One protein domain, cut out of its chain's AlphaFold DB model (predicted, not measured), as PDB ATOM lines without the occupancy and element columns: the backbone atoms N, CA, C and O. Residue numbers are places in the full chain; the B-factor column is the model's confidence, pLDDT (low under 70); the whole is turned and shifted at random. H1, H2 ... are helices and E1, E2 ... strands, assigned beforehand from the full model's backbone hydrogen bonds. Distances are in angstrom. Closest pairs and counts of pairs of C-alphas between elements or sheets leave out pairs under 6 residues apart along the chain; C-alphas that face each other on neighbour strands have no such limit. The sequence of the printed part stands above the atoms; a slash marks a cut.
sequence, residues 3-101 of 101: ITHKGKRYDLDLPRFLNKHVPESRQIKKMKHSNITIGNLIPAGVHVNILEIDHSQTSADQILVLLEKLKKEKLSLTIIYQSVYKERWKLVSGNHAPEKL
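What this domain is: This is residues 3 to 101 of the 101 residues of an uncharacterized protein of Microscilla marina ATCC 23134 (UniProt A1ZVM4). H3 runs from a small hairpin, E3 and E4, to a twisted four-strand sheet, and H1 sits between these two sheets with H2 at its end. From there the E5 and E6 hairpin and the loop of residues 34 to 50 reach the same way, as two arms. The 99 printed residues hold E1 E2 H1 H2 E3 E4 H3 E5 E6 in chain order, a mixed class of helices and strands; the larger sheet is E2 E1 E5 E6, antiparallel throughout. It is only just compact, close to loose, with a radius of gyration of the C-alphas of 14.7 A and spans of 43 by 31 by 23 A.

How they stand to each other: Start at E1, residues 3 to 5, and its hairpin partner E2, residues 8 to 10, where N 3 and O 10 are 2.8 A apart. E5, residues 76 to 82, is staggered: residues 76 to 77 pair with E1 (N 4 to O 76, 2.9 A), and 78 to 82 with E6, residues 88 to 92 (N 91 to O 79, 2.8 A). H1, residues 14 to 21, only grazes this sheet; the C-alphas of Ile 3 and Leu 14, its closest to E1, are 7.2 A apart. H2, residues 23 to 27, only just touches H1, only at the corner, with Leu 18 and Ser 25 closest at 6.0 A between C-alphas. H3, residues 57 to 72, only just touches H2 with residues 63 to 66 alone, closest C-alphas Ser 25 and Ile 63, 7.5 A. E3, residues 31 to 33, and E4, residues 51 to 53, form an antiparallel hairpin, N 32 to O 52 being 2.8 A. The closest C-alphas of E4 and H3, Ile 53 and Ala 60, are 6.0 A apart. H1 and H3 have every O i to N i+4 pair within hydrogen-bond range; H2 has 0 of 1, but 2 of 2 O i to N i+3 pairs.

Where its parts are: Find C-alpha 3 at (151.214, 97.425, 149.138), where E1 begins. H3 runs 22.8 A from C-alpha 57 at (146.503, 94.592, 123.286), E5 20.1 A, and E6 13.5 A to C-alpha 92 at (142.231, 101.054, 150.429).

The domain as a whole: The C-alphas farthest apart, Thr 58 and Tyr 85, are 43.9 A apart. The printed part has no cut, its one long link is E3 to E4, and no printed residue is under 70 in pLDDT.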
ATOM      1  N   ILE A   3     151.850  98.613 149.691       92.25
ATOM      2  CA  ILE A   3     151.214  97.425 149.138       92.25
ATOM      3  C   ILE A   3     151.217  96.338 150.195       92.25
ATOM      4  O   ILE A   3     152.216  96.129 150.880       92.25
ATOM      5  N   THR A   4     150.106  95.624 150.319       94.06
ATOM      6  CA  THR A   4     150.056  94.368 151.064       94.06
ATOM      7  C   THR A   4     149.871  93.220 150.096       94.06
ATOM      8  O   THR A   4     148.961  93.258 149.273       94.06
ATOM      9  N   HIS A   5     150.712  92.197 150.197       93.81
ATOM     10  CA  HIS A   5     150.644  90.995 149.367       93.81
ATOM     11  C   HIS A   5     151.039  89.788 150.209       93.81
ATOM     12  O   HIS A   5     152.032  89.850 150.935       93.81
ATOM     13  N   LYS A   6     150.240  88.712 150.169       91.75
ATOM     14  CA  LYS A   6     150.481  87.486 150.959       91.75
ATOM     15  C   LYS A   6     150.757  87.761 152.452       91.75
ATOM     16  O   LYS A   6     151.619  87.135 153.062       91.75
ATOM     17  N   GLY A   7     150.050  88.735 153.033       90.38
ATOM     18  CA  GLY A   7     150.187  89.129 154.445       90.38
ATOM     19  C   GLY A   7     151.418  89.982 154.780       90.38
ATOM     20  O   GLY A   7     151.567  90.393 155.926       90.38
ATOM     21  N   LYS A   8     152.285  90.289 153.808       94.06
ATOM     22  CA  LYS A   8     153.449  91.166 153.990       94.06
ATOM     23  C   LYS A   8     153.152  92.571 153.494       94.06
ATOM     24  O   LYS A   8     152.463  92.742 152.489       94.06
ATOM     25  N   ARG A   9     153.699  93.570 154.187       94.69
ATOM     26  CA  ARG A   9     153.632  94.981 153.798       94.69
ATOM     27  C   ARG A   9     154.917  95.398 153.085       94.69
ATOM     28  O   ARG A   9     156.012  95.087 153.541       94.69
ATOM     29  N   TYR A  10     154.750  96.147 152.006       93.69
ATOM     30  CA  TYR A  10     155.805  96.716 151.181       93.69
ATOM     31  C   TYR A  10     155.556  98.217 151.058       93.69
ATOM     32  O   TYR A  10     154.557  98.628 150.469       93.69
ATOM     33  N   ASP A  11     156.453  99.050 151.583       90.81
ATOM     34  CA  ASP A  11     156.374 100.509 151.431       90.81
ATOM     35  C   ASP A  11     156.886 100.934 150.040       90.81
ATOM     36  O   ASP A  11     157.894 101.620 149.881       90.81
ATOM     37  N   LEU A  12     156.195 100.447 149.008       88.25
ATOM     38  CA  LEU A  12     156.478 100.655 147.592       88.25
ATOM     39  C   LEU A  12     155.197 101.057 146.851       88.25
ATOM     40  O   LEU A  12     154.084 100.734 147.273       88.25
ATOM     41  N   ASP A  13     155.374 101.744 145.724       86.31
ATOM     42  CA  ASP A  13     154.320 101.912 144.727       86.31
ATOM     43  C   ASP A  13     154.112 100.621 143.913       86.31
ATOM     44  O   ASP A  13     154.930  99.696 143.953       86.31
ATOM     45  N   LEU A  14     152.994 100.549 143.184       87.56
ATOM     46  CA  LEU A  14     152.654  99.382 142.368       87.56
ATOM     47  C   LEU A  14     153.724  99.055 141.313       87.56
ATOM     48  O   LEU A  14     154.158  97.904 141.282       87.56
ATOM     49  N   PRO A  15     154.229 100.012 140.516       87.81
ATOM     50  CA  PRO A  15     155.273  99.727 139.531       87.81
ATOM     51  C   PRO A  15     156.563  99.160 140.140       87.81
ATOM     52  O   PRO A  15     157.097  98.163 139.646       87.81
ATOM     53  N   ARG A  16     157.067  99.747 141.235       88.62
ATOM     54  CA  ARG A  16     158.283  99.275 141.919       88.62
ATOM     55  C   ARG A  16     158.057  97.921 142.571       88.62
ATOM     56  O   ARG A  16     158.965  97.092 142.539       88.62
ATOM     57  N   PHE A  17     156.879  97.690 143.149       91.62
ATOM     58  CA  PHE A  17     156.518  96.389 143.703       91.62
ATOM     59  C   PHE A  17     156.513  95.309 142.619       91.62
ATOM     60  O   PHE A  17     157.184  94.294 142.791       91.62
ATOM     61  N   LEU A  18     155.840  95.553 141.488       91.44
ATOM     62  CA  LEU A  18     155.796  94.619 140.362       91.44
ATOM     63  C   LEU A  18     157.216  94.288 139.877       91.44
ATOM     64  O   LEU A  18     157.621  93.131 139.895       91.44
ATOM     65  N   ASN A  19     158.033  95.301 139.580       88.56
ATOM     66  CA  ASN A  19     159.383  95.088 139.050       88.56
ATOM     67  C   ASN A  19     160.325  94.320 140.011       88.56
ATOM     68  O   ASN A  19     161.192  93.549 139.574       88.56
ATOM     69  N   LYS A  20     160.183  94.533 141.328       91.31
ATOM     70  CA  LYS A  20     161.042  93.907 142.348       91.31
ATOM     71  C   LYS A  20     160.558  92.531 142.800       91.31
ATOM     72  O   LYS A  20     161.394  91.675 143.074       91.31
ATOM     73  N   HIS A  21     159.248  92.331 142.913       92.69
ATOM     74  CA  HIS A  21     158.666  91.171 143.594       92.69
ATOM     75  C   HIS A  21     157.805  90.280 142.694       92.69
ATOM     76  O   HIS A  21     157.427  89.194 143.128       92.69
ATOM     77  N   VAL A  22     157.528  90.697 141.457       92.25
ATOM     78  CA  VAL A  22     156.705  89.953 140.496       92.25
ATOM     79  C   VAL A  22     157.482  89.803 139.182       92.25
ATOM     80  O   VAL A  22     157.303  90.594 138.259       92.25
ATOM     81  N   PRO A  23     158.388  88.812 139.075       88.94
ATOM     82  CA  PRO A  23     159.251  88.648 137.904       88.94
ATOM     83  C   PRO A  23     158.485  88.554 136.580       88.94
ATOM     84  O   PRO A  23     158.988  89.027 135.560       88.94
ATOM     85  N   GLU A  24     157.263  88.004 136.592       88.06
ATOM     86  CA  GLU A  24     156.410  87.907 135.401       88.06
ATOM     87  C   GLU A  24     156.075  89.285 134.807       88.06
ATOM     88  O   GLU A  24     155.915  89.408 133.594       88.06
ATOM     89  N   SER A  25     156.052  90.350 135.619       87.44
ATOM     90  CA  SER A  25     155.746  91.702 135.141       87.44
ATOM     91  C   SER A  25     156.804  92.249 134.181       87.44
ATOM     92  O   SER A  25     156.517  93.157 133.405       87.44
ATOM     93  N   ARG A  26     158.036  91.715 134.204       84.75
ATOM     94  CA  ARG A  26     159.135  92.157 133.323       84.75
ATOM     95  C   ARG A  26     158.923  91.768 131.862       84.75
ATOM     96  O   ARG A  26     159.577  92.319 130.983       84.75
ATOM     97  N   GLN A  27     158.026  90.819 131.601       84.75
ATOM     98  CA  GLN A  27     157.692  90.383 130.247       84.75
ATOM     99  C   GLN A  27     156.758  91.375 129.534       84.75
ATOM    100  O   GLN A  27     156.675  91.363 128.307       84.75
ATOM    101  N   ILE A  28     156.120  92.277 130.286       85.75
ATOM    102  CA  ILE A  28     155.146  93.249 129.787       85.75
ATOM    103  C   ILE A  28     155.895  94.486 129.271       85.75
ATOM    104  O   ILE A  28     156.152  95.460 129.984       85.75
ATOM    105  N   LYS A  29     156.302  94.428 128.002       72.88
ATOM    106  CA  LYS A  29     157.032  95.497 127.310       72.88
ATOM    107  C   LYS A  29     156.016  96.535 126.818       72.88
ATOM    108  O   LYS A  29     155.338  96.239 125.848       72.88
ATOM    109  N   LYS A  30     155.933  97.704 127.479       82.50
ATOM    110  CA  LYS A  30     155.096  98.919 127.210       82.50
ATOM    111  C   LYS A  30     154.238  99.386 128.400       82.50
ATOM    112  O   LYS A  30     153.267 100.123 128.238       82.50
ATOM    113  N   MET A  31     154.621  98.998 129.610       83.50
ATOM    114  CA  MET A  31     154.012  99.510 130.831       83.50
ATOM    115  C   MET A  31     154.574 100.894 131.185       83.50
ATOM    116  O   MET A  31     155.771 101.041 131.430       83.50
ATOM    117  N   LYS A  32     153.704 101.903 131.219       84.75
ATOM    118  CA  LYS A  32     153.953 103.242 131.764       84.75
ATOM    119  C   LYS A  32     153.340 103.342 133.157       84.75
ATOM    120  O   LYS A  32     152.426 102.596 133.512       84.75
ATOM    121  N   HIS A  33     153.849 104.264 133.963       86.25
ATOM    122  CA  HIS A  33     153.313 104.497 135.294       86.25
ATOM    123  C   HIS A  33     153.458 105.950 135.725       86.25
ATOM    124  O   HIS A  33     154.419 106.627 135.359       86.25
ATOM    125  N   SER A  34     152.524 106.411 136.556       83.06
ATOM    126  CA  SER A  34     152.648 107.717 137.204       83.06
ATOM    127  C   SER A  34     153.712 107.695 138.297       83.06
ATOM    128  O   SER A  34     153.957 106.673 138.943       83.06
ATOM    129  N   ASN A  35     154.320 108.854 138.542       74.38
ATOM    130  CA  ASN A  35     155.266 109.053 139.633       74.38
ATOM    131  C   ASN A  35     154.571 109.727 140.829       74.38
ATOM    132  O   ASN A  35     154.737 110.922 141.073       74.38
ATOM    133  N   ILE A  36     153.747 108.968 141.558       76.94
ATOM    134  CA  ILE A  36     153.082 109.458 142.776       76.94
ATOM    135  C   ILE A  36     154.054 109.319 143.953       76.94
ATOM    136  O   ILE A  36     154.056 108.315 144.670       76.94
ATOM    137  N   THR A  37     154.917 110.319 144.133       74.25
ATOM    138  CA  THR A  37     155.883 110.365 145.238       74.25
ATOM    139  C   THR A  37     155.324 111.090 146.455       74.25
ATOM    140  O   THR A  37     154.479 111.977 146.351       74.25
ATOM    141  N   ILE A  38     155.816 110.711 147.637       75.00
ATOM    142  CA  ILE A  38     155.489 111.392 148.893       75.00
ATOM    143  C   ILE A  38     155.891 112.868 148.781       75.00
ATOM    144  O   ILE A  38     156.979 113.172 148.301       75.00
ATOM    145  N   GLY A  39     155.008 113.761 149.231       76.94
ATOM    146  CA  GLY A  39     155.213 115.211 149.182       76.94
ATOM    147  C   GLY A  39     154.655 115.885 147.928       76.94
ATOM    148  O   GLY A  39     154.483 117.101 147.939       76.94
ATOM    149  N   ASN A  40     154.298 115.127 146.884       79.94
ATOM    150  CA  ASN A  40     153.659 115.709 145.710       79.94
ATOM    151  C   ASN A  40     152.176 115.964 145.974       79.94
ATOM    152  O   ASN A  40     151.450 115.092 146.461       79.94
ATOM    153  N   LEU A  41     151.728 117.158 145.600       81.50
ATOM    154  CA  LEU A  41     150.322 117.519 145.636       81.50
ATOM    155  C   LEU A  41     149.595 116.836 144.475       81.50
ATOM    156  O   LEU A  41     150.004 116.957 143.321       81.50
ATOM    157  N   ILE A  42     148.516 116.121 144.787       80.69
ATOM    158  CA  ILE A  42     147.586 115.595 143.788       80.69
ATOM    159  C   ILE A  42     146.436 116.600 143.697       80.69
ATOM    160  O   ILE A  42     145.774 116.828 144.714       80.69
ATOM    161  N   PRO A  43     146.210 117.238 142.536       80.44
ATOM    162  CA  PRO A  43     145.114 118.183 142.378       80.44
ATOM    163  C   PRO A  43     143.754 117.551 142.706       80.44
ATOM    164  O   PRO A  43     143.543 116.350 142.538       80.44
ATOM    165  N   ALA A  44     142.806 118.362 143.167       80.19
ATOM    166  CA  ALA A  44     141.434 117.895 143.324       80.19
ATOM    167  C   ALA A  44     140.781 117.713 141.944       80.19
ATOM    168  O   ALA A  44     141.023 118.500 141.030       80.19
ATOM    169  N   GLY A  45     139.945 116.683 141.799       80.94
ATOM    170  CA  GLY A  45     139.166 116.454 140.577       80.94
ATOM    171  C   GLY A  45     139.950 115.894 139.385       80.94
ATOM    172  O   GLY A  45     139.393 115.832 138.293       80.94
ATOM    173  N   VAL A  46     141.209 115.474 139.563       81.50
ATOM    174  CA  VAL A  46     141.979 114.831 138.485       81.50
ATOM    175  C   VAL A  46     141.999 113.315 138.618       81.50
ATOM    176  O   VAL A  46     142.094 112.757 139.713       81.50
ATOM    177  N   HIS A  47     141.975 112.648 137.470       81.94
ATOM    178  CA  HIS A  47     142.280 111.229 137.369       81.94
ATOM    179  C   HIS A  47     143.788 111.050 137.202       81.94
ATOM    180  O   HIS A  47     144.403 111.675 136.341       81.94
ATOM    181  N   VAL A  48     144.385 110.188 138.025       81.19
ATOM    182  CA  VAL A  48     145.810 109.850 137.935       81.19
ATOM    183  C   VAL A  48     145.949 108.377 137.573       81.19
ATOM    184  O   VAL A  48     145.600 107.497 138.361       81.19
ATOM    185  N   ASN A  49     146.493 108.106 136.388       84.31
ATOM    186  CA  ASN A  49     146.744 106.745 135.920       84.31
ATOM    187  C   ASN A  49     147.984 106.175 136.615       84.31
ATOM    188  O   ASN A  49     149.115 106.483 136.246       84.31
ATOM    189  N   ILE A  50     147.798 105.338 137.637       83.75
ATOM    190  CA  ILE A  50     148.920 104.705 138.355       83.75
ATOM    191  C   ILE A  50     149.716 103.785 137.420       83.75
ATOM    192  O   ILE A  50     150.944 103.757 137.487       83.75
ATOM    193  N   LEU A  51     149.013 103.063 136.548       87.06
ATOM    194  CA  LEU A  51     149.568 102.130 135.579       87.06
ATOM    195  C   LEU A  51     148.837 102.296 134.249       87.06
ATOM    196  O   LEU A  51     147.614 102.421 134.238       87.06
ATOM    197  N   GLU A  52     149.573 102.259 133.147       89.19
ATOM    198  CA  GLU A  52     149.026 102.388 131.800       89.19
ATOM    199  C   GLU A  52     149.799 101.484 130.835       89.19
ATOM    200  O   GLU A  52     151.013 101.325 130.965       89.19
ATOM    201  N   ILE A  53     149.107 100.875 129.873       88.38
ATOM    202  CA  ILE A  53     149.734 100.092 128.803       88.38
ATOM    203  C   ILE A  53     149.634 100.880 127.504       88.38
ATOM    204  O   ILE A  53     148.540 101.209 127.053       88.38
ATOM    205  N   ASP A  54     150.780 101.146 126.889       86.94
ATOM    206  CA  ASP A  54     150.851 101.921 125.656       86.94
ATOM    207  C   ASP A  54     150.604 101.037 124.422       86.94
ATOM    208  O   ASP A  54     151.360 100.096 124.175       86.94
ATOM    209  N   HIS A  55     149.552 101.331 123.651       80.25
ATOM    210  CA  HIS A  55     149.230 100.754 122.333       80.25
ATOM    211  C   HIS A  55     149.691  99.291 122.113       80.25
ATOM    212  O   HIS A  55     150.494  98.985 121.219       80.25
ATOM    213  N   SER A  56     149.227  98.369 122.965       89.06
ATOM    214  CA  SER A  56     149.497  96.931 122.839       89.06
ATOM    215  C   SER A  56     148.426  96.104 123.546       89.06
ATOM    216  O   SER A  56     148.454  95.968 124.768       89.06
ATOM    217  N   GLN A  57     147.528  95.501 122.763       89.50
ATOM    218  CA  GLN A  57     146.503  94.592 123.286       89.50
ATOM    219  C   GLN A  57     147.138  93.418 124.040       89.50
ATOM    220  O   GLN A  57     146.774  93.145 125.174       89.50
ATOM    221  N   THR A  58     148.173  92.798 123.470       91.50
ATOM    222  CA  THR A  58     148.872  91.670 124.102       91.50
ATOM    223  C   THR A  58     149.433  92.025 125.480       91.50
ATOM    224  O   THR A  58     149.306  91.243 126.418       91.50
ATOM    225  N   SER A  59     150.031  93.211 125.630       89.88
ATOM    226  CA  SER A  59     150.548  93.664 126.928       89.88
ATOM    227  C   SER A  59     149.416  93.995 127.906       89.88
ATOM    228  O   SER A  59     149.566  93.774 129.107       89.88
ATOM    229  N   ALA A  60     148.285  94.496 127.397       89.44
ATOM    230  CA  ALA A  60     147.083  94.761 128.182       89.44
ATOM    231  C   ALA A  60     146.476  93.458 128.729       89.44
ATOM    232  O   ALA A  60     146.193  93.356 129.922       89.44
ATOM    233  N   ASP A  61     146.372  92.424 127.900       91.56
ATOM    234  CA  ASP A  61     145.859  91.119 128.317       91.56
ATOM    235  C   ASP A  61     146.785  90.472 129.360       91.56
ATOM    236  O   ASP A  61     146.331  89.970 130.390       91.56
ATOM    237  N   GLN A  62     148.103  90.550 129.149       91.50
ATOM    238  CA  GLN A  62     149.093  90.041 130.102       91.50
ATOM    239  C   GLN A  62     149.012  90.737 131.463       91.50
ATOM    240  O   GLN A  62     149.065  90.061 132.496       91.50
ATOM    241  N   ILE A  63     148.874  92.070 131.495       90.50
ATOM    242  CA  ILE A  63     148.759  92.787 132.769       90.50
ATOM    243  C   ILE A  63     147.434  92.471 133.465       90.50
ATOM    244  O   ILE A  63     147.430  92.316 134.683       90.50
ATOM    245  N   LEU A  64     146.332  92.310 132.725       90.81
ATOM    246  CA  LEU A  64     145.037  91.941 133.299       90.81
ATOM    247  C   LEU A  64     145.112  90.577 133.990       90.81
ATOM    248  O   LEU A  64     144.788  90.475 135.174       90.81
ATOM    249  N   VAL A  65     145.639  89.560 133.302       93.12
ATOM    250  CA  VAL A  65     145.839  88.218 133.877       93.12
ATOM    251  C   VAL A  65     146.739  88.274 135.115       93.12
ATOM    252  O   VAL A  65     146.453  87.635 136.134       93.12
ATOM    253  N   LEU A  66     147.813  89.069 135.067       92.44
ATOM    254  CA  LEU A  66     148.715  89.237 136.201       92.44
ATOM    255  C   LEU A  66     148.011  89.882 137.402       92.44
ATOM    256  O   LEU A  66     148.144  89.401 138.529       92.44
ATOM    257  N   LEU A  67     147.247  90.951 137.181       90.19
ATOM    258  CA  LEU A  67     146.524  91.656 138.238       90.19
ATOM    259  C   LEU A  67     145.431  90.782 138.859       90.19
ATOM    260  O   LEU A  67     145.269  90.792 140.080       90.19
ATOM    261  N   GLU A  68     144.726  89.975 138.065       92.06
ATOM    262  CA  GLU A  68     143.757  89.004 138.579       92.06
ATOM    263  C   GLU A  68     144.416  87.939 139.457       92.06
ATOM    264  O   GLU A  68     143.908  87.624 140.540       92.06
ATOM    265  N   LYS A  69     145.571  87.409 139.033       93.81
ATOM    266  CA  LYS A  69     146.375  86.485 139.845       93.81
ATOM    267  C   LYS A  69     146.765  87.139 141.170       93.81
ATOM    268  O   LYS A  69     146.515  86.568 142.229       93.81
ATOM    269  N   LEU A  70     147.317  88.351 141.133       92.75
ATOM    270  CA  LEU A  70     147.741  89.066 142.339       92.75
ATOM    271  C   LEU A  70     146.562  89.386 143.268       92.75
ATOM    272  O   LEU A  70     146.690  89.258 144.487       92.75
ATOM    273  N   LYS A  71     145.389  89.724 142.719       90.69
ATOM    274  CA  LYS A  71     144.154  89.914 143.492       90.69
ATOM    275  C   LYS A  71     143.760  88.637 144.242       90.69
ATOM    276  O   LYS A  71     143.461  88.706 145.432       90.69
ATOM    277  N   LYS A  72     143.819  87.467 143.589       92.62
ATOM    278  CA  LYS A  72     143.585  86.157 144.241       92.62
ATOM    279  C   LYS A  72     144.609  85.872 145.346       92.62
ATOM    280  O   LYS A  72     144.270  85.282 146.365       92.62
ATOM    281  N   GLU A  73     145.833  86.367 145.194       93.38
ATOM    282  CA  GLU A  73     146.890  86.309 146.213       93.38
ATOM    283  C   GLU A  73     146.782  87.397 147.302       93.38
ATOM    284  O   GLU A  73     147.729  87.624 148.064       93.38
ATOM    285  N   LYS A  74     145.620  88.055 147.407       91.62
ATOM    286  CA  LYS A  74     145.329  89.107 148.390       91.62
ATOM    287  C   LYS A  74     146.253  90.324 148.255       91.62
ATOM    288  O   LYS A  74     146.656  90.909 149.261       91.62
ATOM    289  N   LEU A  75     146.605  90.704 147.024       93.19
ATOM    290  CA  LEU A  75     147.197  92.014 146.757       93.19
ATOM    291  C   LEU A  75     146.181  93.108 147.109       93.19
ATOM    292  O   LEU A  75     145.049  93.086 146.631       93.19
ATOM    293  N   SER A  76     146.605  94.084 147.904       92.25
ATOM    294  CA  SER A  76     145.835  95.292 148.189       92.25
ATOM    295  C   SER A  76     146.750  96.511 148.181       92.25
ATOM    296  O   SER A  76     147.879  96.469 148.677       92.25
ATOM    297  N   LEU A  77     146.254  97.600 147.601       90.06
ATOM    298  CA  LEU A  77     146.931  98.890 147.539       90.06
ATOM    299  C   LEU A  77     146.370  99.795 148.632       90.06
ATOM    300  O   LEU A  77     145.156  99.880 148.812       90.06
ATOM    301  N   THR A  78     147.239 100.495 149.359       91.12
ATOM    302  CA  THR A  78     146.814 101.521 150.314       91.12
ATOM    303  C   THR A  78     147.537 102.835 150.076       91.12
ATOM    304  O   THR A  78     148.770 102.911 150.071       91.12
ATOM    305  N   ILE A  79     146.764 103.905 149.942       88.19
ATOM    306  CA  ILE A  79     147.265 105.270 149.832       88.19
ATOM    307  C   ILE A  79     146.917 105.989 151.130       88.19
ATOM    308  O   ILE A  79     145.767 106.017 151.542       88.19
ATOM    309  N   ILE A  80     147.928 106.566 151.771       89.62
ATOM    310  CA  ILE A  80     147.741 107.500 152.878       89.62
ATOM    311  C   ILE A  80     148.120 108.868 152.337       89.62
ATOM    312  O   ILE A  80     149.224 109.013 151.805       89.62
ATOM    313  N   TYR A  81     147.222 109.837 152.465       87.06
ATOM    314  CA  TYR A  81     147.452 111.211 152.039       87.06
ATOM    315  C   TYR A  81     147.053 112.195 153.139       87.06
ATOM    316  O   TYR A  81     146.341 111.843 154.082       87.06
ATOM    317  N   GLN A  82     147.561 113.420 153.026       89.12
ATOM    318  CA  GLN A  82     147.223 114.527 153.910       89.12
ATOM    319  C   GLN A  82     146.499 115.599 153.098       89.12
ATOM    320  O   GLN A  82     146.953 115.961 152.012       89.12
ATOM    321  N   SER A  83     145.365 116.080 153.601       85.62
ATOM    322  CA  SER A  83     144.645 117.195 152.993       85.62
ATOM    323  C   SER A  83     145.367 118.518 153.260       85.62
ATOM    324  O   SER A  83     146.209 118.628 154.155       85.62
ATOM    325  N   VAL A  84     144.985 119.567 152.528       84.31
ATOM    326  CA  VAL A  84     145.467 120.938 152.780       84.31
ATOM    327  C   VAL A  84     145.124 121.438 154.191       84.31
ATOM    328  O   VAL A  84     145.835 122.272 154.741       84.31
ATOM    329  N   TYR A  85     144.093 120.863 154.819       88.75
ATOM    330  CA  TYR A  85     143.670 121.146 156.195       88.75
ATOM    331  C   TYR A  85     144.396 120.287 157.242       88.75
ATOM    332  O   TYR A  85     143.964 120.193 158.385       88.75
ATOM    333  N   LYS A  86     145.504 119.643 156.855       88.56
ATOM    334  CA  LYS A  86     146.336 118.755 157.679       88.56
ATOM    335  C   LYS A  86     145.674 117.455 158.145       88.56
ATOM    336  O   LYS A  86     146.326 116.694 158.857       88.56
ATOM    337  N   GLU A  87     144.459 117.147 157.704       91.19
ATOM    338  CA  GLU A  87     143.797 115.879 158.016       91.19
ATOM    339  C   GLU A  87     144.423 114.722 157.241       91.19
ATOM    340  O   GLU A  87     144.814 114.882 156.084       91.19
ATOM    341  N   ARG A  88     144.496 113.545 157.861       92.00
ATOM    342  CA  ARG A  88     145.056 112.348 157.236       92.00
ATOM    343  C   ARG A  88     143.945 111.388 156.859       92.00
ATOM    344  O   ARG A  88     143.018 111.145 157.623       92.00
ATOM    345  N   TRP A  89     144.084 110.824 155.672       90.62
ATOM    346  CA  TRP A  89     143.090 109.949 155.082       90.62
ATOM    347  C   TRP A  89     143.769 108.727 154.486       90.62
ATOM    348  O   TRP A  89     144.900 108.794 153.991       90.62
ATOM    349  N   LYS A  90     143.063 107.604 154.535       91.94
ATOM    350  CA  LYS A  90     143.498 106.309 154.037       91.94
ATOM    351  C   LYS A  90     142.508 105.814 152.991       91.94
ATOM    352  O   LYS A  90     141.323 105.671 153.259       91.94
ATOM    353  N   LEU A  91     143.020 105.522 151.803       89.06
ATOM    354  CA  LEU A  91     142.298 104.871 150.716       89.06
ATOM    355  C   LEU A  91     142.814 103.446 150.592       89.06
ATOM    356  O   LEU A  91     144.023 103.241 150.463       89.06
ATOM    357  N   VAL A  92     141.910 102.473 150.609       88.88
ATOM    358  CA  VAL A  92     142.231 101.054 150.429       88.88
ATOM    359  C   VAL A  92     141.550 100.563 149.162       88.88
ATOM    360  O   VAL A  92     140.374 100.839 148.943       88.88
ATOM    361  N   SER A  93     142.272  99.825 148.319       83.88
ATOM    362  CA  SER A  93     141.689  99.238 147.111       83.88
ATOM    363  C   SER A  93     140.479  98.363 147.447       83.88
ATOM    364  O   SER A  93     140.584  97.467 148.282       83.88
ATOM    365  N   GLY A  94     139.355  98.603 146.770       81.12
ATOM    366  CA  GLY A  94     138.089  97.907 147.017       81.12
ATOM    367  C   GLY A  94     137.193  98.569 148.069       81.12
ATOM    368  O   GLY A  94     136.049  98.153 148.206       81.12
ATOM    369  N   ASN A  95     137.670  99.608 148.767       85.38
ATOM    370  CA  ASN A  95     136.827 100.477 149.582       85.38
ATOM    371  C   ASN A  95     136.529 101.775 148.813       85.38
ATOM    372  O   ASN A  95     137.439 102.410 148.278       85.38
ATOM    373  N   HIS A  96     135.254 102.155 148.738       77.31
ATOM    374  CA  HIS A  96     134.815 103.362 148.033       77.31
ATOM    375  C   HIS A  96     134.926 104.626 148.893       77.31
ATOM    376  O   HIS A  96     134.988 105.725 148.345       77.31
ATOM    377  N   ALA A  97     134.964 104.481 150.220       85.44
ATOM    378  CA  ALA A  97     135.059 105.601 151.144       85.44
ATOM    379  C   ALA A  97     136.475 105.709 151.738       85.44
ATOM    380  O   ALA A  97     137.042 104.693 152.152       85.44
ATOM    381  N   PRO A  98     137.060 106.920 151.814       86.44
ATOM    382  CA  PRO A  98     138.276 107.140 152.582       86.44
ATOM    383  C   PRO A  98     138.024 106.944 154.081       86.44
ATOM    384  O   PRO A  98     137.009 107.373 154.625       86.44
ATOM    385  N   GLU A  99     138.997 106.351 154.763       91.31
ATOM    386  CA  GLU A  99     139.025 106.211 156.217       91.31
ATOM    387  C   GLU A  99     139.844 107.362 156.814       91.31
ATOM    388  O   GLU A  99     140.978 107.605 156.390       91.31
ATOM    389  N   LYS A 100     139.286 108.078 157.795       91.50
ATOM    390  CA  LYS A 100     140.031 109.102 158.541       91.50
ATOM    391  C   LYS A 100     141.072 108.431 159.445       91.50
ATOM    392  O   LYS A 100     140.772 107.406 160.057       91.50
ATOM    393  N   LEU A 101     142.278 109.000 159.506       88.25
ATOM    394  CA  LEU A 101     143.384 108.566 160.371       88.25
ATOM    395  C   LEU A 101     143.641 109.549 161.512       88.25
ATOM    396  O   LEU A 101     143.469 110.770 161.287       88.25
TER     397      LEU A 101